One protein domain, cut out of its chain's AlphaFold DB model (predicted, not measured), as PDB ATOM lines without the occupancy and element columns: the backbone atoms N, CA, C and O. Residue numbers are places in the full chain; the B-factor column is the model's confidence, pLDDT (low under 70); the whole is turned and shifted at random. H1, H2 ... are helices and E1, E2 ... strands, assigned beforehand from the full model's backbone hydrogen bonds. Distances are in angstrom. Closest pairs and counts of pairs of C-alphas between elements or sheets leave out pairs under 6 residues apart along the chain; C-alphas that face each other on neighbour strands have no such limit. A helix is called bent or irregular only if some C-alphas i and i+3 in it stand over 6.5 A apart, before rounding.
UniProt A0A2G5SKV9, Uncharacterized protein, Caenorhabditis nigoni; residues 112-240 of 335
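This is residues 112 to 240 of the 335 residues of an uncharacterized protein of Caenorhabditis nigoni (UniProt A0A2G5SKV9). What is the main picture? One twisted sheet of six antiparallel strands forms a curved wall, with H1 crossing one face and the short H2 over the same face near one end of the strands, while H3 only grazes the sheet. Residues 129 to 138, in the long link from H1 to E2, loop over the face that bears H1. What are the parts and the size? The 129 printed residues hold E1, H1, E2, E3, E4, H2, E5, E6 and H3 along the chain, and the sheet's order is E2, E1, E4, E3, E6, E5. The class is mixed, helices and strands, with 63 residues, under half, in named elements; the whole is compact, with a radius of gyration of the C-alphas of 13.9 A and spans of 38 by 32 by 28 A.

Which neighbours does the first strand have? E1, residues 112 to 119, pairs in a staggered way: residues 112 to 115 with E2, residues 150 to 154, and residues 116 to 119 with E4, residues 172 to 179. N 115 and O 150 are 2.7 A apart, and N 118 and O 175 2.8 A, both within hydrogen-bond range. How does the sheet go on? E4 forms a hairpin with E3, residues 158 to 165, where N 159 and O 178 are 2.7 A apart. E3 is the antiparallel neighbour of E6, residues 217 to 224, with N 160 and O 222 2.8 A apart, and E6 forms a hairpin with the edge strand E5, residues 208 to 214, with N 210 and O 221 2.8 A apart. Where are the helices? H1, residues 121 to 127, is on the sheet at a height of 8.5 A, only just over E4, on which 3 of its 7 C-alphas fall, and runs across the strands at 84 degrees to E4 on the local plane; their closest C-alphas, of Tyr 121 and Ser 174, are 4.7 A apart. H2, residues 180 to 183, is on the same face at a height of 8.0 A, over none of the strands, but only just: 2 of its 4 C-alphas fall on E1. H3, residues 231 to 238, only grazes the sheet; its closest C-alphas to E1 are those of Val 231 and Ala 114, 7.7 A apart. What do the helix backbones show? Every O i to N i+4 pair is within hydrogen-bond range in H3, against 1 of 3 in H1, which has 2 of 4 O i to N i+3 pairs within range; H2 is too short for an O i to N i+4 pair. H1 is irregular: C-alphas 123 and 126 are 7.5 A apart.

Where do the elements begin and end? E1 begins at C-alpha 112, (171.884, 145.698, 161.702), and H3 ends at C-alpha 238, (171.616, 150.339, 143.209). How long are they? From first to last C-alpha, E1 measures 22.7 A, E2 12.1 A, E3 23.3 A, E4 20.4 A, E5 19.7 A and E6 22.3 A; H1 measures 9.4 A, H2 5.3 A and H3 10.6 A.

How far does it reach? The two C-alphas farthest apart, of Trp 199 and Gly 240, are 39.0 A apart, and the printed part has no cut. Where are the long links and the low confidence? The long links are H1 to E2, residues 128 to 149, and H2 to E5, residues 184 to 207. The mean pLDDT of the printed part is 79.4, and 31 residues are under 70: residues 129 to 138, 169, 182 to 188 and 191 to 203.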
ATOM      1  N   THR A 112     170.659 145.409 162.455       89.88
ATOM      2  CA  THR A 112     171.884 145.698 161.702       89.88
ATOM      3  C   THR A 112     171.546 146.658 160.577       89.88
ATOM      4  O   THR A 112     170.666 146.335 159.790       89.88
ATOM      5  N   CYS A 113     172.216 147.804 160.492       90.44
ATOM      6  CA  CYS A 113     172.022 148.768 159.412       90.44
ATOM      7  C   CYS A 113     173.280 148.889 158.561       90.44
ATOM      8  O   CYS A 113     174.399 148.886 159.080       90.44
ATOM      9  N   ALA A 114     173.070 149.022 157.257       91.81
ATOM     10  CA  ALA A 114     174.095 149.398 156.308       91.81
ATOM     11  C   ALA A 114     174.478 150.861 156.532       91.81
ATOM     12  O   ALA A 114     173.607 151.716 156.679       91.81
ATOM     13  N   VAL A 115     175.779 151.123 156.536       90.75
ATOM     14  CA  VAL A 115     176.363 152.451 156.633       90.75
ATOM     15  C   VAL A 115     177.216 152.688 155.407       90.75
ATOM     16  O   VAL A 115     178.266 152.058 155.223       90.75
ATOM     17  N   CYS A 116     176.733 153.573 154.548       91.38
ATOM     18  CA  CYS A 116     177.451 154.010 153.369       91.38
ATOM     19  C   CYS A 116     176.878 155.321 152.829       91.38
ATOM     20  O   CYS A 116     175.731 155.681 153.090       91.38
ATOM     21  N   ARG A 117     177.678 156.016 152.024       90.62
ATOM     22  CA  ARG A 117     177.226 157.096 151.138       90.62
ATOM     23  C   ARG A 117     177.597 156.737 149.703       90.62
ATOM     24  O   ARG A 117     178.585 156.046 149.515       90.62
ATOM     25  N   GLY A 118     176.839 157.169 148.708       90.50
ATOM     26  CA  GLY A 118     177.137 156.903 147.296       90.50
ATOM     27  C   GLY A 118     176.726 158.062 146.397       90.50
ATOM     28  O   GLY A 118     175.886 158.888 146.780       90.50
ATOM     29  N   GLY A 119     177.321 158.133 145.208       88.94
ATOM     30  CA  GLY A 119     177.114 159.235 144.271       88.94
ATOM     31  C   GLY A 119     177.568 160.591 144.815       88.94
ATOM     32  O   GLY A 119     178.584 160.710 145.500       88.94
ATOM     33  N   ASN A 120     176.804 161.646 144.532       88.19
ATOM     34  CA  ASN A 120     177.186 163.026 144.855       88.19
ATOM     35  C   ASN A 120     176.885 163.444 146.305       88.19
ATOM     36  O   ASN A 120     176.918 164.636 146.614       88.19
ATOM     37  N   TYR A 121     176.640 162.495 147.215       86.88
ATOM     38  CA  TYR A 121     176.090 162.783 148.542       86.88
ATOM     39  C   TYR A 121     176.895 163.831 149.322       86.88
ATOM     40  O   TYR A 121     176.326 164.756 149.895       86.88
ATOM     41  N   ARG A 122     178.234 163.763 149.274       83.00
ATOM     42  CA  ARG A 122     179.119 164.739 149.939       83.00
ATOM     43  C   ARG A 122     178.883 166.178 149.464       83.00
ATOM     44  O   ARG A 122     179.002 167.107 150.253       83.00
ATOM     45  N   ARG A 123     178.545 166.367 148.186       84.56
ATOM     46  CA  ARG A 123     178.229 167.675 147.589       84.56
ATOM     47  C   ARG A 123     176.789 168.121 147.854       84.56
ATOM     48  O   ARG A 123     176.472 169.264 147.558       84.56
ATOM     49  N   ARG A 124     175.931 167.221 148.348       86.12
ATOM     50  CA  ARG A 124     174.487 167.422 148.565       86.12
ATOM     51  C   ARG A 124     174.073 167.349 150.033       86.12
ATOM     52  O   ARG A 124     172.887 167.368 150.341       86.12
ATOM     53  N   GLN A 125     175.028 167.223 150.949       81.19
ATOM     54  CA  GLN A 125     174.749 167.067 152.378       81.19
ATOM     55  C   GLN A 125     174.051 168.302 152.974       81.19
ATOM     56  O   GLN A 125     173.246 168.185 153.900       81.19
ATOM     57  N   ASP A 126     174.322 169.478 152.416       80.75
ATOM     58  CA  ASP A 126     173.672 170.753 152.724       80.75
ATOM     59  C   ASP A 126     172.166 170.747 152.430       80.75
ATOM     60  O   ASP A 126     171.403 171.426 153.118       80.75
ATOM     61  N   LEU A 127     171.716 169.914 151.485       82.31
ATOM     62  CA  LEU A 127     170.294 169.712 151.225       82.31
ATOM     63  C   LEU A 127     169.570 169.053 152.391       82.31
ATOM     64  O   LEU A 127     168.352 169.011 152.362       82.31
ATOM     65  N   MET A 128     170.257 168.516 153.397       75.81
ATOM     66  CA  MET A 128     169.608 167.812 154.507       75.81
ATOM     67  C   MET A 128     170.042 168.313 155.873       75.81
ATOM     68  O   MET A 128     169.260 168.285 156.826       75.81
ATOM     69  N   HIS A 129     171.300 168.726 155.996       69.88
ATOM     70  CA  HIS A 129     171.893 169.162 157.248       69.88
ATOM     71  C   HIS A 129     172.134 170.669 157.199       69.88
ATOM     72  O   HIS A 129     172.568 171.221 156.192       69.88
ATOM     73  N   SER A 130     171.894 171.354 158.320       58.78
ATOM     74  CA  SER A 130     172.356 172.737 158.453       58.78
ATOM     75  C   SER A 130     173.889 172.746 158.468       58.78
ATOM     76  O   SER A 130     174.491 171.920 159.156       58.78
ATOM     77  N   THR A 131     174.501 173.709 157.780       53.06
ATOM     78  CA  THR A 131     175.957 173.869 157.580       53.06
ATOM     79  C   THR A 131     176.811 173.865 158.855       53.06
ATOM     80  O   THR A 131     178.025 173.724 158.771       53.06
ATOM     81  N   ILE A 132     176.190 173.997 160.029       47.91
ATOM     82  CA  ILE A 132     176.839 174.060 161.344       47.91
ATOM     83  C   ILE A 132     177.335 172.680 161.827       47.91
ATOM     84  O   ILE A 132     178.240 172.621 162.649       47.91
ATOM     85  N   TYR A 133     176.797 171.569 161.306       52.75
ATOM     86  CA  TYR A 133     177.190 170.211 161.715       52.75
ATOM     87  C   TYR A 133     177.661 169.383 160.517       52.75
ATOM     88  O   TYR A 133     176.963 168.480 160.037       52.75
ATOM     89  N   ARG A 134     178.869 169.685 160.035       54.69
ATOM     90  CA  ARG A 134     179.610 168.783 159.149       54.69
ATOM     91  C   ARG A 134     179.996 167.544 159.951       54.69
ATOM     92  O   ARG A 134     180.803 167.609 160.865       54.69
ATOM     93  N   HIS A 135     179.347 166.430 159.646       56.03
ATOM     94  CA  HIS A 135     179.785 165.129 160.135       56.03
ATOM     95  C   HIS A 135     181.003 164.726 159.311       56.03
ATOM     96  O   HIS A 135     180.855 164.352 158.144       56.03
ATOM     97  N   GLU A 136     182.184 164.884 159.894       56.59
ATOM     98  CA  GLU A 136     183.451 164.516 159.275       56.59
ATOM     99  C   GLU A 136     183.848 163.077 159.680       56.59
ATOM    100  O   GLU A 136     183.522 162.579 160.758       56.59
ATOM    101  N   ASP A 137     184.461 162.385 158.718       63.25
ATOM    102  CA  ASP A 137     185.251 161.148 158.807       63.25
ATOM    103  C   ASP A 137     184.581 159.763 158.848       63.25
ATOM    104  O   ASP A 137     185.155 158.817 158.293       63.25
ATOM    105  N   TYR A 138     183.375 159.563 159.397       68.44
ATOM    106  CA  TYR A 138     182.869 158.176 159.530       68.44
ATOM    107  C   TYR A 138     182.534 157.493 158.187       68.44
ATOM    108  O   TYR A 138     182.752 156.285 158.022       68.44
ATOM    109  N   TRP A 139     182.058 158.259 157.199       77.69
ATOM    110  CA  TRP A 139     181.653 157.735 155.885       77.69
ATOM    111  C   TRP A 139     182.729 157.844 154.804       77.69
ATOM    112  O   TRP A 139     182.498 157.412 153.675       77.69
ATOM    113  N   ASP A 140     183.903 158.397 155.117       77.25
ATOM    114  CA  ASP A 140     184.957 158.652 154.127       77.25
ATOM    115  C   ASP A 140     185.528 157.375 153.503       77.25
ATOM    116  O   ASP A 140     185.968 157.382 152.356       77.25
ATOM    117  N   ASN A 141     185.398 156.253 154.208       81.56
ATOM    118  CA  ASN A 141     185.810 154.932 153.743       81.56
ATOM    119  C   ASN A 141     184.640 154.038 153.306       81.56
ATOM    120  O   ASN A 141     184.810 152.824 153.174       81.56
ATOM    121  N   THR A 142     183.452 154.613 153.117       88.00
ATOM    122  CA  THR A 142     182.250 153.878 152.714       88.00
ATOM    123  C   THR A 142     181.727 154.378 151.382       88.00
ATOM    124  O   THR A 142     181.785 155.572 151.097       88.00
ATOM    125  N   ASP A 143     181.218 153.451 150.586       89.12
ATOM    126  CA  ASP A 143     180.748 153.718 149.239       89.12
ATOM    127  C   ASP A 143     179.606 152.757 148.882       89.12
ATOM    128  O   ASP A 143     179.829 151.553 148.720       89.12
ATOM    129  N   CYS A 144     178.375 153.270 148.804       89.06
ATOM    130  CA  CYS A 144     177.218 152.457 148.431       89.06
ATOM    131  C   CYS A 144     177.254 152.046 146.953       89.06
ATOM    132  O   CYS A 144     176.651 151.034 146.608       89.06
ATOM    133  N   ASP A 145     177.919 152.819 146.088       85.19
ATOM    134  CA  ASP A 145     177.972 152.543 144.653       85.19
ATOM    135  C   ASP A 145     179.066 151.519 144.307       85.19
ATOM    136  O   ASP A 145     178.832 150.624 143.493       85.19
ATOM    137  N   ARG A 146     180.200 151.534 145.024       83.25
ATOM    138  CA  ARG A 146     181.285 150.534 144.877       83.25
ATOM    139  C   ARG A 146     181.170 149.333 145.812       83.25
ATOM    140  O   ARG A 146     182.087 148.514 145.863       83.25
ATOM    141  N   GLY A 147     180.103 149.241 146.603       83.94
ATOM    142  CA  GLY A 147     179.891 148.123 147.527       83.94
ATOM    143  C   GLY A 147     180.765 148.134 148.779       83.94
ATOM    144  O   GLY A 147     180.843 147.130 149.487       83.94
ATOM    145  N   LYS A 148     181.400 149.263 149.102       90.31
ATOM    146  CA  LYS A 148     182.123 149.458 150.366       90.31
ATOM    147  C   LYS A 148     181.131 149.824 151.469       90.31
ATOM    148  O   LYS A 148     181.091 150.955 151.947       90.31
ATOM    149  N   ILE A 149     180.312 148.856 151.857       90.81
ATOM    150  CA  ILE A 149     179.250 149.037 152.847       90.81
ATOM    151  C   ILE A 149     179.716 148.489 154.192       90.81
ATOM    152  O   ILE A 149     180.123 147.332 154.298       90.81
ATOM    153  N   ARG A 150     179.642 149.313 155.239       89.69
ATOM    154  CA  ARG A 150     179.818 148.855 156.622       89.69
ATOM    155  C   ARG A 150     178.470 148.432 157.180       89.69
ATOM    156  O   ARG A 150     177.450 148.988 156.804       89.69
ATOM    157  N   VAL A 151     178.451 147.463 158.083       89.00
ATOM    158  CA  VAL A 151     177.225 147.068 158.786       89.00
ATOM    159  C   VAL A 151     177.449 147.294 160.270       89.00
ATOM    160  O   VAL A 151     178.439 146.816 160.821       89.00
ATOM    161  N   MET A 152     176.546 148.027 160.915       87.56
ATOM    162  CA  MET A 152     176.625 148.324 162.345       87.56
ATOM    163  C   MET A 152     175.345 147.932 163.072       87.56
ATOM    164  O   MET A 152     174.267 147.876 162.480       87.56
ATOM    165  N   LEU A 153     175.458 147.702 164.379       87.94
ATOM    166  CA  LEU A 153     174.297 147.526 165.243       87.94
ATOM    167  C   LEU A 153     173.636 148.886 165.493       87.94
ATOM    168  O   LEU A 153     174.266 149.812 166.000       87.94
ATOM    169  N   CYS A 154     172.357 148.988 165.155       84.19
ATOM    170  CA  CYS A 154     171.533 150.165 165.341       84.19
ATOM    171  C   CYS A 154     170.466 149.889 166.410       84.19
ATOM    172  O   CYS A 154     169.630 148.997 166.239       84.19
ATOM    173  N   PRO A 155     170.447 150.661 167.511       81.00
ATOM    174  CA  PRO A 155     169.441 150.510 168.561       81.00
ATOM    175  C   PRO A 155     168.068 151.085 168.171       81.00
ATOM    176  O   PRO A 155     167.123 150.948 168.937       81.00
ATOM    177  N   THR A 156     167.966 151.759 167.021       81.75
ATOM    178  CA  THR A 156     166.765 152.482 166.575       81.75
ATOM    179  C   THR A 156     166.296 151.966 165.214       81.75
ATOM    180  O   THR A 156     165.997 150.781 165.094       81.75
ATOM    181  N   THR A 157     166.208 152.807 164.187       86.81
ATOM    182  CA  THR A 157     165.742 152.433 162.843       86.81
ATOM    183  C   THR A 157     166.841 152.639 161.813       86.81
ATOM    184  O   THR A 157     167.658 153.549 161.958       86.81
ATOM    185  N   CYS A 158     166.870 151.814 160.770       88.88
ATOM    186  CA  CYS A 158     167.755 152.052 159.636       88.88
ATOM    187  C   CYS A 158     167.184 153.199 158.801       88.88
ATOM    188  O   CYS A 158     166.005 153.189 158.455       88.88
ATOM    189  N   ALA A 159     168.008 154.195 158.513       88.94
ATOM    190  CA  ALA A 159     167.683 155.332 157.676       88.94
ATOM    191  C   ALA A 159     168.281 155.120 156.284       88.94
ATOM    192  O   ALA A 159     169.479 154.873 156.147       88.94
ATOM    193  N   TYR A 160     167.448 155.263 155.259       91.88
ATOM    194  CA  TYR A 160     167.852 155.278 153.861       91.88
ATOM    195  C   TYR A 160     167.411 156.589 153.254       91.88
ATOM    196  O   TYR A 160     166.247 156.978 153.338       91.88
ATOM    197  N   ILE A 161     168.348 157.271 152.633       91.00
ATOM    198  CA  ILE A 161     168.143 158.583 152.063       91.00
ATOM    199  C   ILE A 161     168.524 158.501 150.605       91.00
ATOM    200  O   ILE A 161     169.658 158.166 150.273       91.00
ATOM    201  N   PHE A 162     167.582 158.850 149.746       92.62
ATOM    202  CA  PHE A 162     167.790 158.925 148.312       92.62
ATOM    203  C   PHE A 162     167.558 160.352 147.845       92.62
ATOM    204  O   PHE A 162     166.565 160.975 148.211       92.62
ATOM    205  N   ILE A 163     168.471 160.860 147.030       92.06
ATOM    206  CA  ILE A 163     168.368 162.166 146.393       92.06
ATOM    207  C   ILE A 163     168.276 161.920 144.894       92.06
ATOM    208  O   ILE A 163     169.198 161.371 144.286       92.06
ATOM    209  N   TYR A 164     167.160 162.329 144.307       91.62
ATOM    210  CA  TYR A 164     166.878 162.248 142.879       91.62
ATOM    211  C   TYR A 164     166.889 163.651 142.282       91.62
ATOM    212  O   TYR A 164     166.415 164.600 142.909       91.62
ATOM    213  N   ARG A 165     167.389 163.797 141.057       89.06
ATOM    214  CA  ARG A 165     167.256 165.050 140.309       89.06
ATOM    215  C   ARG A 165     165.828 165.155 139.760       89.06
ATOM    216  O   ARG A 165     165.309 164.186 139.209       89.06
ATOM    217  N   LEU A 166     165.170 166.305 139.918       86.25
ATOM    218  CA  LEU A 166     163.822 166.498 139.366       86.25
ATOM    219  C   LEU A 166     163.836 166.348 137.839       86.25
ATOM    220  O   LEU A 166     164.691 166.917 137.165       86.25
ATOM    221  N   GLY A 167     162.859 165.616 137.301       80.50
ATOM    222  CA  GLY A 167     162.743 165.339 135.864       80.50
ATOM    223  C   GLY A 167     163.479 164.078 135.401       80.50
ATOM    224  O   GLY A 167     163.250 163.628 134.282       80.50
ATOM    225  N   GLU A 168     164.294 163.468 136.264       77.75
ATOM    226  CA  GLU A 168     164.991 162.204 136.014       77.75
ATOM    227  C   GLU A 168     164.479 161.120 136.977       77.75
ATOM    228  O   GLU A 168     165.223 160.532 137.767       77.75
ATOM    229  N   ASP A 169     163.169 160.864 136.932       66.88
ATOM    230  CA  ASP A 169     162.528 159.869 137.790       66.88
ATOM    231  C   ASP A 169     163.206 158.505 137.582       66.88
ATOM    232  O   ASP A 169     163.133 157.932 136.493       66.88
ATOM    233  N   LYS A 170     163.826 157.981 138.655       72.50
ATOM    234  CA  LYS A 170     164.622 156.732 138.767       72.50
ATOM    235  C   LYS A 170     166.143 156.883 138.687       72.50
ATOM    236  O   LYS A 170     166.821 155.895 138.976       72.50
ATOM    237  N   ILE A 171     166.682 158.061 138.376       84.69
ATOM    238  CA  ILE A 171     168.128 158.302 138.435       84.69
ATOM    239  C   ILE A 171     168.486 158.878 139.810       84.69
ATOM    240  O   ILE A 171     168.082 159.976 140.189       84.69
ATOM    241  N   ILE A 172     169.238 158.098 140.579       88.75
ATOM    242  CA  ILE A 172     169.765 158.464 141.889       88.75
ATOM    243  C   ILE A 172     170.960 159.397 141.668       88.75
ATOM    244  O   ILE A 172     171.980 158.998 141.111       88.75
ATOM    245  N   ASP A 173     170.870 160.641 142.124       90.69
ATOM    246  CA  ASP A 173     172.038 161.525 142.187       90.69
ATOM    247  C   ASP A 173     172.932 161.124 143.368       90.69
ATOM    248  O   ASP A 173     174.153 161.011 143.231       90.69
ATOM    249  N   SER A 174     172.310 160.868 144.521       91.50
ATOM    250  CA  SER A 174     173.012 160.542 145.760       91.50
ATOM    251  C   SER A 174     172.216 159.575 146.635       91.50
ATOM    252  O   SER A 174     170.987 159.621 146.671       91.50
ATOM    253  N   VAL A 175     172.919 158.736 147.395       92.31
ATOM    254  CA  VAL A 175     172.318 157.869 148.418       92.31
ATOM    255  C   VAL A 175     173.118 157.939 149.715       92.31
ATOM    256  O   VAL A 175     174.339 158.092 149.696       92.31
ATOM    257  N   MET A 176     172.434 157.782 150.840       91.50
ATOM    258  CA  MET A 176     173.051 157.531 152.134       91.50
ATOM    259  C   MET A 176     172.241 156.491 152.901       91.50
ATOM    260  O   MET A 176     171.014 156.515 152.891       91.50
ATOM    261  N   MET A 177     172.936 155.582 153.571       91.69
ATOM    262  CA  MET A 177     172.360 154.598 154.481       91.69
ATOM    263  C   MET A 177     173.069 154.717 155.822       91.69
ATOM    264  O   MET A 177     174.294 154.853 155.836       91.69
ATOM    265  N   ASP A 178     172.322 154.694 156.925       89.12
ATOM    266  CA  ASP A 178     172.890 154.701 158.278       89.12
ATOM    267  C   ASP A 178     171.853 154.329 159.355       89.12
ATOM    268  O   ASP A 178     170.692 154.049 159.072       89.12
ATOM    269  N   CYS A 179     172.247 154.370 160.624       85.38
ATOM    270  CA  CYS A 179     171.355 154.341 161.773       85.38
ATOM    271  C   CYS A 179     170.725 155.724 162.046       85.38
ATOM    272  O   CYS A 179     171.420 156.737 162.151       85.38
ATOM    273  N   SER A 180     169.404 155.779 162.253       80.44
ATOM    274  CA  SER A 180     168.645 157.035 162.406       80.44
ATOM    275  C   SER A 180     169.081 157.903 163.589       80.44
ATOM    276  O   SER A 180     168.994 159.128 163.504       80.44
ATOM    277  N   HIS A 181     169.569 157.292 164.674       71.88
ATOM    278  CA  HIS A 181     170.110 157.990 165.849       71.88
ATOM    279  C   HIS A 181     171.207 158.986 165.457       71.88
ATOM    280  O   HIS A 181     171.160 160.140 165.873       71.88
ATOM    281  N   GLN A 182     172.182 158.554 164.656       64.00
ATOM    282  CA  GLN A 182     173.372 159.357 164.359       64.00
ATOM    283  C   GLN A 182     173.088 160.458 163.336       64.00
ATOM    284  O   GLN A 182     173.718 161.509 163.349       64.00
ATOM    285  N   LEU A 183     172.098 160.241 162.478       65.12
ATOM    286  CA  LEU A 183     171.969 160.997 161.243       65.12
ATOM    287  C   LEU A 183     171.016 162.194 161.375       65.12
ATOM    288  O   LEU A 183     171.219 163.226 160.747       65.12
ATOM    289  N   ILE A 184     169.982 162.099 162.219       59.25
ATOM    290  CA  ILE A 184     168.834 163.018 162.152       59.25
ATOM    291  C   ILE A 184     168.465 163.562 163.524       59.25
ATOM    292  O   ILE A 184     167.345 163.424 164.012       59.25
ATOM    293  N   HIS A 185     169.407 164.244 164.157       56.31
ATOM    294  CA  HIS A 185     169.077 165.039 165.335       56.31
ATOM    295  C   HIS A 185     168.302 166.315 164.951       56.31
ATOM    296  O   HIS A 185     167.585 166.832 165.805       56.31
ATOM    297  N   ARG A 186     168.390 166.824 163.699       54.56
ATOM    298  CA  ARG A 186     167.721 168.079 163.258       54.56
ATOM    299  C   ARG A 186     167.445 168.217 161.742       54.56
ATOM    300  O   ARG A 186     167.627 169.310 161.200       54.56
ATOM    301  N   SER A 187     167.006 167.174 161.029       62.56
ATOM    302  CA  SER A 187     166.484 167.417 159.666       62.56
ATOM    303  C   SER A 187     165.218 168.271 159.756       62.56
ATOM    304  O   SER A 187     164.297 167.937 160.503       62.56
ATOM    305  N   LYS A 188     165.167 169.373 158.998       66.44
ATOM    306  CA  LYS A 188     163.987 170.253 158.922       66.44
ATOM    307  C   LYS A 188     162.778 169.558 158.283       66.44
ATOM    308  O   LYS A 188     161.664 170.054 158.408       66.44
ATOM    309  N   ASP A 189     163.010 168.426 157.625       72.62
ATOM    310  CA  ASP A 189     162.036 167.724 156.788       72.62
ATOM    311  C   ASP A 189     161.241 166.660 157.533       72.62
ATOM    312  O   ASP A 189     160.236 166.160 157.031       72.62
ATOM    313  N   ILE A 190     161.683 166.301 158.737       70.69
ATOM    314  CA  ILE A 190     161.091 165.210 159.500       70.69
ATOM    315  C   ILE A 190     160.273 165.809 160.645       70.69
ATOM    316  O   ILE A 190     160.839 166.403 161.567       70.69
ATOM    317  N   PRO A 191     158.931 165.685 160.613       62.72
ATOM    318  CA  PRO A 191     158.075 166.273 161.628       62.72
ATOM    319  C   PRO A 191     158.340 165.626 162.993       62.72
ATOM    320  O   PRO A 191     158.098 164.438 163.206       62.72
ATOM    321  N   LEU A 192     158.784 166.445 163.948       58.91
ATOM    322  CA  LEU A 192     159.101 166.054 165.330       58.91
ATOM    323  C   LEU A 192     157.872 165.639 166.163       58.91
ATOM    324  O   LEU A 192     158.003 165.336 167.344       58.91
ATOM    325  N   SER A 193     156.671 165.614 165.578       51.16
ATOM    326  CA  SER A 193     155.416 165.373 166.299       51.16
ATOM    327  C   SER A 193     155.118 163.897 166.599       51.16
ATOM    328  O   SER A 193     154.177 163.619 167.338       51.16
ATOM    329  N   LYS A 194     155.867 162.949 166.016       43.28
ATOM    330  CA  LYS A 194     155.674 161.493 166.183       43.28
ATOM    331  C   LYS A 194     156.832 160.679 166.795       43.28
ATOM    332  O   LYS A 194     156.522 159.634 167.366       43.28
ATOM    333  N   PRO A 195     158.123 161.054 166.713       51.56
ATOM    334  CA  PRO A 195     159.162 160.269 167.369       51.56
ATOM    335  C   PRO A 195     159.065 160.428 168.890       51.56
ATOM    336  O   PRO A 195     158.781 161.516 169.397       51.56
ATOM    337  N   ARG A 196     159.365 159.364 169.644       46.91
ATOM    338  CA  ARG A 196     159.737 159.520 171.058       46.91
ATOM    339  C   ARG A 196     161.077 160.244 171.084       46.91
ATOM    340  O   ARG A 196     162.125 159.611 171.082       46.91
ATOM    341  N   PHE A 197     161.032 161.571 171.048       47.06
ATOM    342  CA  PHE A 197     162.215 162.413 171.101       47.06
ATOM    343  C   PHE A 197     162.821 162.291 172.501       47.06
ATOM    344  O   PHE A 197     162.463 163.013 173.431       47.06
ATOM    345  N   SER A 198     163.713 161.322 172.682       51.31
ATOM    346  CA  SER A 198     164.732 161.456 173.708       51.31
ATOM    347  C   SER A 198     165.827 162.320 173.095       51.31
ATOM    348  O   SER A 198     166.123 162.173 171.912       51.31
ATOM    349  N   TRP A 199     166.428 163.213 173.880       48.81
ATOM    350  CA  TRP A 199     167.477 164.150 173.449       48.81
ATOM    351  C   TRP A 199     168.662 163.509 172.701       48.81
ATOM    352  O   TRP A 199     169.489 164.231 172.155       48.81
ATOM    353  N   ASN A 200     168.724 162.176 172.654       50.59
ATOM    354  CA  ASN A 200     169.823 161.422 172.096       50.59
ATOM    355  C   ASN A 200     169.448 160.611 170.848       50.59
ATOM    356  O   ASN A 200     170.363 160.244 170.139       50.59
ATOM    357  N   TYR A 201     168.181 160.298 170.533       58.34
ATOM    358  CA  TYR A 201     167.905 159.439 169.367       58.34
ATOM    359  C   TYR A 201     166.500 159.562 168.773       58.34
ATOM    360  O   TYR A 201     165.509 159.721 169.487       58.34
ATOM    361  N   LEU A 202     166.434 159.425 167.444       65.88
ATOM    362  CA  LEU A 202     165.207 159.342 166.660       65.88
ATOM    363  C   LEU A 202     164.834 157.865 166.458       65.88
ATOM    364  O   LEU A 202     165.534 157.140 165.749       65.88
ATOM    365  N   GLU A 203     163.747 157.422 167.085       68.88
ATOM    366  CA  GLU A 203     163.199 156.071 166.929       68.88
ATOM    367  C   GLU A 203     161.782 156.140 166.353       68.88
ATOM    368  O   GLU A 203     160.909 156.817 166.907       68.88
ATOM    369  N   PHE A 204     161.555 155.410 165.258       73.50
ATOM    370  CA  PHE A 204     160.226 155.186 164.702       73.50
ATOM    371  C   PHE A 204     159.719 153.789 165.073       73.50
ATOM    372  O   PHE A 204     160.437 152.795 164.957       73.50
ATOM    373  N   LEU A 205     158.467 153.729 165.534       75.12
ATOM    374  CA  LEU A 205     157.773 152.482 165.881       75.12
ATOM    375  C   LEU A 205     157.148 151.788 164.668       75.12
ATOM    376  O   LEU A 205     156.797 150.615 164.760       75.12
ATOM    377  N   GLU A 206     157.042 152.497 163.542       81.88
ATOM    378  CA  GLU A 206     156.605 151.952 162.254       81.88
ATOM    379  C   GLU A 206     157.594 152.328 161.143       81.88
ATOM    380  O   GLU A 206     158.333 153.307 161.271       81.88
ATOM    381  N   THR A 207     157.611 151.551 160.055       86.00
ATOM    382  CA  THR A 207     158.347 151.941 158.849       86.00
ATOM    383  C   THR A 207     157.692 153.188 158.267       86.00
ATOM    384  O   THR A 207     156.498 153.177 157.969       86.00
ATOM    385  N   VAL A 208     158.459 154.265 158.102       87.25
ATOM    386  CA  VAL A 208     157.936 155.553 157.626       87.25
ATOM    387  C   VAL A 208     158.743 156.089 156.456       87.25
ATOM    388  O   VAL A 208     159.952 155.882 156.358       87.25
ATOM    389  N   LYS A 209     158.047 156.793 155.567       89.31
ATOM    390  CA  LYS A 209     158.604 157.420 154.374       89.31
ATOM    391  C   LYS A 209     158.256 158.905 154.369       89.31
ATOM    392  O   LYS A 209     157.091 159.256 154.547       89.31
ATOM    393  N   TYR A 210     159.250 159.750 154.124       87.25
ATOM    394  CA  TYR A 210     159.087 161.185 153.920       87.25
ATOM    395  C   TYR A 210     159.693 161.585 152.579       87.25
ATOM    396  O   TYR A 210     160.761 161.105 152.215       87.25
ATOM    397  N   GLU A 211     159.018 162.469 151.856       89.31
ATOM    398  CA  GLU A 211     159.484 163.018 150.583       89.31
ATOM    399  C   GLU A 211     159.451 164.540 150.654       89.31
ATOM    400  O   GLU A 211     158.458 165.124 151.093       89.31
ATOM    401  N   VAL A 212     160.538 165.175 150.231       89.31
ATOM    402  CA  VAL A 212     160.676 166.630 150.176       89.31
ATOM    403  C   VAL A 212     161.355 167.023 148.880       89.31
ATOM    404  O   VAL A 212     162.329 166.411 148.462       89.31
ATOM    405  N   ILE A 213     160.866 168.098 148.270       89.69
ATOM    406  CA  ILE A 213     161.505 168.709 147.111       89.69
ATOM    407  C   ILE A 213     162.271 169.952 147.572       89.69
ATOM    408  O   ILE A 213     161.693 170.835 148.210       89.69
ATOM    409  N   ARG A 214     163.565 170.032 147.249       88.31
ATOM    410  CA  ARG A 214     164.453 171.149 147.605       88.31
ATOM    411  C   ARG A 214     165.491 171.379 146.513       88.31
ATOM    412  O   ARG A 214     166.108 170.430 146.049       88.31
ATOM    413  N   ASP A 215     165.672 172.638 146.117       87.44
ATOM    414  CA  ASP A 215     166.736 173.097 145.210       87.44
ATOM    415  C   ASP A 215     166.900 172.263 143.925       87.44
ATOM    416  O   ASP A 215     168.007 172.018 143.452       87.44
ATOM    417  N   GLY A 216     165.781 171.813 143.346       87.94
ATOM    418  CA  GLY A 216     165.785 171.003 142.123       87.94
ATOM    419  C   GLY A 216     165.941 169.493 142.341       87.94
ATOM    420  O   GLY A 216     166.047 168.747 141.368       87.94
ATOM    421  N   PHE A 217     165.920 169.028 143.591       90.62
ATOM    422  CA  PHE A 217     166.038 167.619 143.963       90.62
ATOM    423  C   PHE A 217     164.797 167.123 144.701       90.62
ATOM    424  O   PHE A 217     164.200 167.853 145.488       90.62
ATOM    425  N   ASN A 218     164.435 165.863 144.469       91.25
ATOM    426  CA  ASN A 218     163.490 165.118 145.290       91.25
ATOM    427  C   ASN A 218     164.281 164.246 146.273       91.25
ATOM    428  O   ASN A 218     165.036 163.363 145.868       91.25
ATOM    429  N   ILE A 219     164.126 164.523 147.560       90.38
ATOM    430  CA  ILE A 219     164.807 163.855 148.660       90.38
ATOM    431  C   ILE A 219     163.801 162.941 149.339       90.38
ATOM    432  O   ILE A 219     162.764 163.384 149.834       90.38
ATOM    433  N   THR A 220     164.112 161.655 149.380       90.69
ATOM    434  CA  THR A 220     163.280 160.644 150.017       90.69
ATOM    435  C   THR A 220     164.000 160.046 151.212       90.69
ATOM    436  O   THR A 220     165.077 159.472 151.068       90.69
ATOM    437  N   TYR A 221     163.372 160.132 152.379       88.69
ATOM    438  CA  TYR A 221     163.815 159.511 153.618       88.69
ATOM    439  C   TYR A 221     162.953 158.282 153.900       88.69
ATOM    440  O   TYR A 221     161.735 158.397 154.032       88.69
ATOM    441  N   TYR A 222     163.575 157.121 154.041       90.50
ATOM    442  CA  TYR A 222     162.943 155.890 154.497       90.50
ATOM    443  C   TYR A 222     163.531 155.498 155.844       90.50
ATOM    444  O   TYR A 222     164.748 155.439 156.004       90.50
ATOM    445  N   PHE A 223     162.666 155.197 156.802       88.75
ATOM    446  CA  PHE A 223     163.046 154.673 158.105       88.75
ATOM    447  C   PHE A 223     162.465 153.287 158.242       88.75
ATOM    448  O   PHE A 223     161.247 153.140 158.301       88.75
ATOM    449  N   GLU A 224     163.326 152.280 158.295       89.50
ATOM    450  CA  GLU A 224     162.919 150.892 158.421       89.50
ATOM    451  C   GLU A 224     163.239 150.335 159.804       89.50
ATOM    452  O   GLU A 224     164.259 150.619 160.434       89.50
ATOM    453  N   ILE A 225     162.319 149.499 160.266       87.69
ATOM    454  CA  ILE A 225     162.415 148.735 161.513       87.69
ATOM    455  C   ILE A 225     163.083 147.387 161.265       87.69
ATOM    456  O   ILE A 225     163.589 146.753 162.187       87.69
ATOM    457  N   ALA A 226     163.077 146.920 160.024       87.94
ATOM    458  CA  ALA A 226     163.840 145.750 159.658       87.94
ATOM    459  C   ALA A 226     165.342 146.061 159.710       87.94
ATOM    460  O   ALA A 226     165.770 147.206 159.563       87.94
ATOM    461  N   SER A 227     166.144 145.019 159.918       88.50
ATOM    462  CA  SER A 227     167.569 145.090 159.607       88.50
ATOM    463  C   SER A 227     167.759 145.338 158.113       88.50
ATOM    464  O   SER A 227     166.979 144.850 157.295       88.50
ATOM    465  N   SER A 228     168.836 146.032 157.761       88.50
ATOM    466  CA  SER A 228     169.203 146.253 156.374       88.50
ATOM    467  C   SER A 228     169.409 144.938 155.626       88.50
ATOM    468  O   SER A 228     169.944 143.983 156.202       88.50
ATOM    469  N   PRO A 229     169.067 144.902 154.328       88.25
ATOM    470  CA  PRO A 229     169.377 143.761 153.479       88.25
ATOM    471  C   PRO A 229     170.894 143.529 153.379       88.25
ATOM    472  O   PRO A 229     171.704 144.371 153.776       88.25
ATOM    473  N   SER A 230     171.291 142.367 152.854       87.19
ATOM    474  CA  SER A 230     172.707 142.057 152.637       87.19
ATOM    475  C   SER A 230     173.350 143.036 151.650       87.19
ATOM    476  O   SER A 230     172.686 143.585 150.772       87.19
ATOM    477  N   VAL A 231     174.672 143.198 151.753       87.06
ATOM    478  CA  VAL A 231     175.460 144.072 150.862       87.06
ATOM    479  C   VAL A 231     175.211 143.755 149.384       87.06
ATOM    480  O   VAL A 231     175.048 144.674 148.591       87.06
ATOM    481  N   SER A 232     175.104 142.471 149.020       85.38
ATOM    482  CA  SER A 232     174.792 142.044 147.649       85.38
ATOM    483  C   SER A 232     173.443 142.573 147.159       85.38
ATOM    484  O   SER A 232     173.366 143.154 146.087       85.38
ATOM    485  N   VAL A 233     172.395 142.457 147.977       87.19
ATOM    486  CA  VAL A 233     171.047 142.927 147.628       87.19
ATOM    487  C   VAL A 233     171.009 144.452 147.523       87.19
ATOM    488  O   VAL A 233     170.280 144.994 146.696       87.19
ATOM    489  N   ILE A 234     171.784 145.161 148.348       86.69
ATOM    490  CA  ILE A 234     171.910 146.620 148.243       86.69
ATOM    491  C   ILE A 234     172.556 147.002 146.909       86.69
ATOM    492  O   ILE A 234     172.034 147.873 146.219       86.69
ATOM    493  N   LEU A 235     173.649 146.335 146.537       86.19
ATOM    494  CA  LEU A 235     174.357 146.599 145.286       86.19
ATOM    495  C   LEU A 235     173.486 146.317 144.067       86.19
ATOM    496  O   LEU A 235     173.333 147.206 143.235       86.19
ATOM    497  N   ASP A 236     172.839 145.154 144.014       86.62
ATOM    498  CA  ASP A 236     171.937 144.785 142.916       86.62
ATOM    499  C   ASP A 236     170.786 145.798 142.774       86.62
ATOM    500  O   ASP A 236     170.355 146.146 141.675       86.62
ATOM    501  N   ASN A 237     170.297 146.334 143.898       86.75
ATOM    502  CA  ASN A 237     169.252 147.354 143.892       86.75
ATOM    503  C   ASN A 237     169.738 148.736 143.449       86.75
ATOM    504  O   ASN A 237     168.903 149.538 143.020       86.75
ATOM    505  N   LEU A 238     171.026 149.047 143.577       86.56
ATOM    506  CA  LEU A 238     171.616 150.339 143.209       86.56
ATOM    507  C   LEU A 238     172.319 150.313 141.845       86.56
ATOM    508  O   LEU A 238     172.588 151.374 141.276       86.56
ATOM    509  N   GLU A 239     172.589 149.125 141.308       83.56
ATOM    510  CA  GLU A 239     173.330 148.938 140.069       83.56
ATOM    511  C   GLU A 239     172.695 149.720 138.910       83.56
ATOM    512  O   GLU A 239     171.503 149.611 138.613       83.56
ATOM    513  N   GLY A 240     173.506 150.556 138.257       76.25
ATOM    514  CA  GLY A 240     173.091 151.327 137.084       76.25
ATOM    515  C   GLY A 240     172.057 152.425 137.349       76.25
ATOM    516  O   GLY A 240     171.566 153.014 136.389       76.25
TER     517      GLY A 240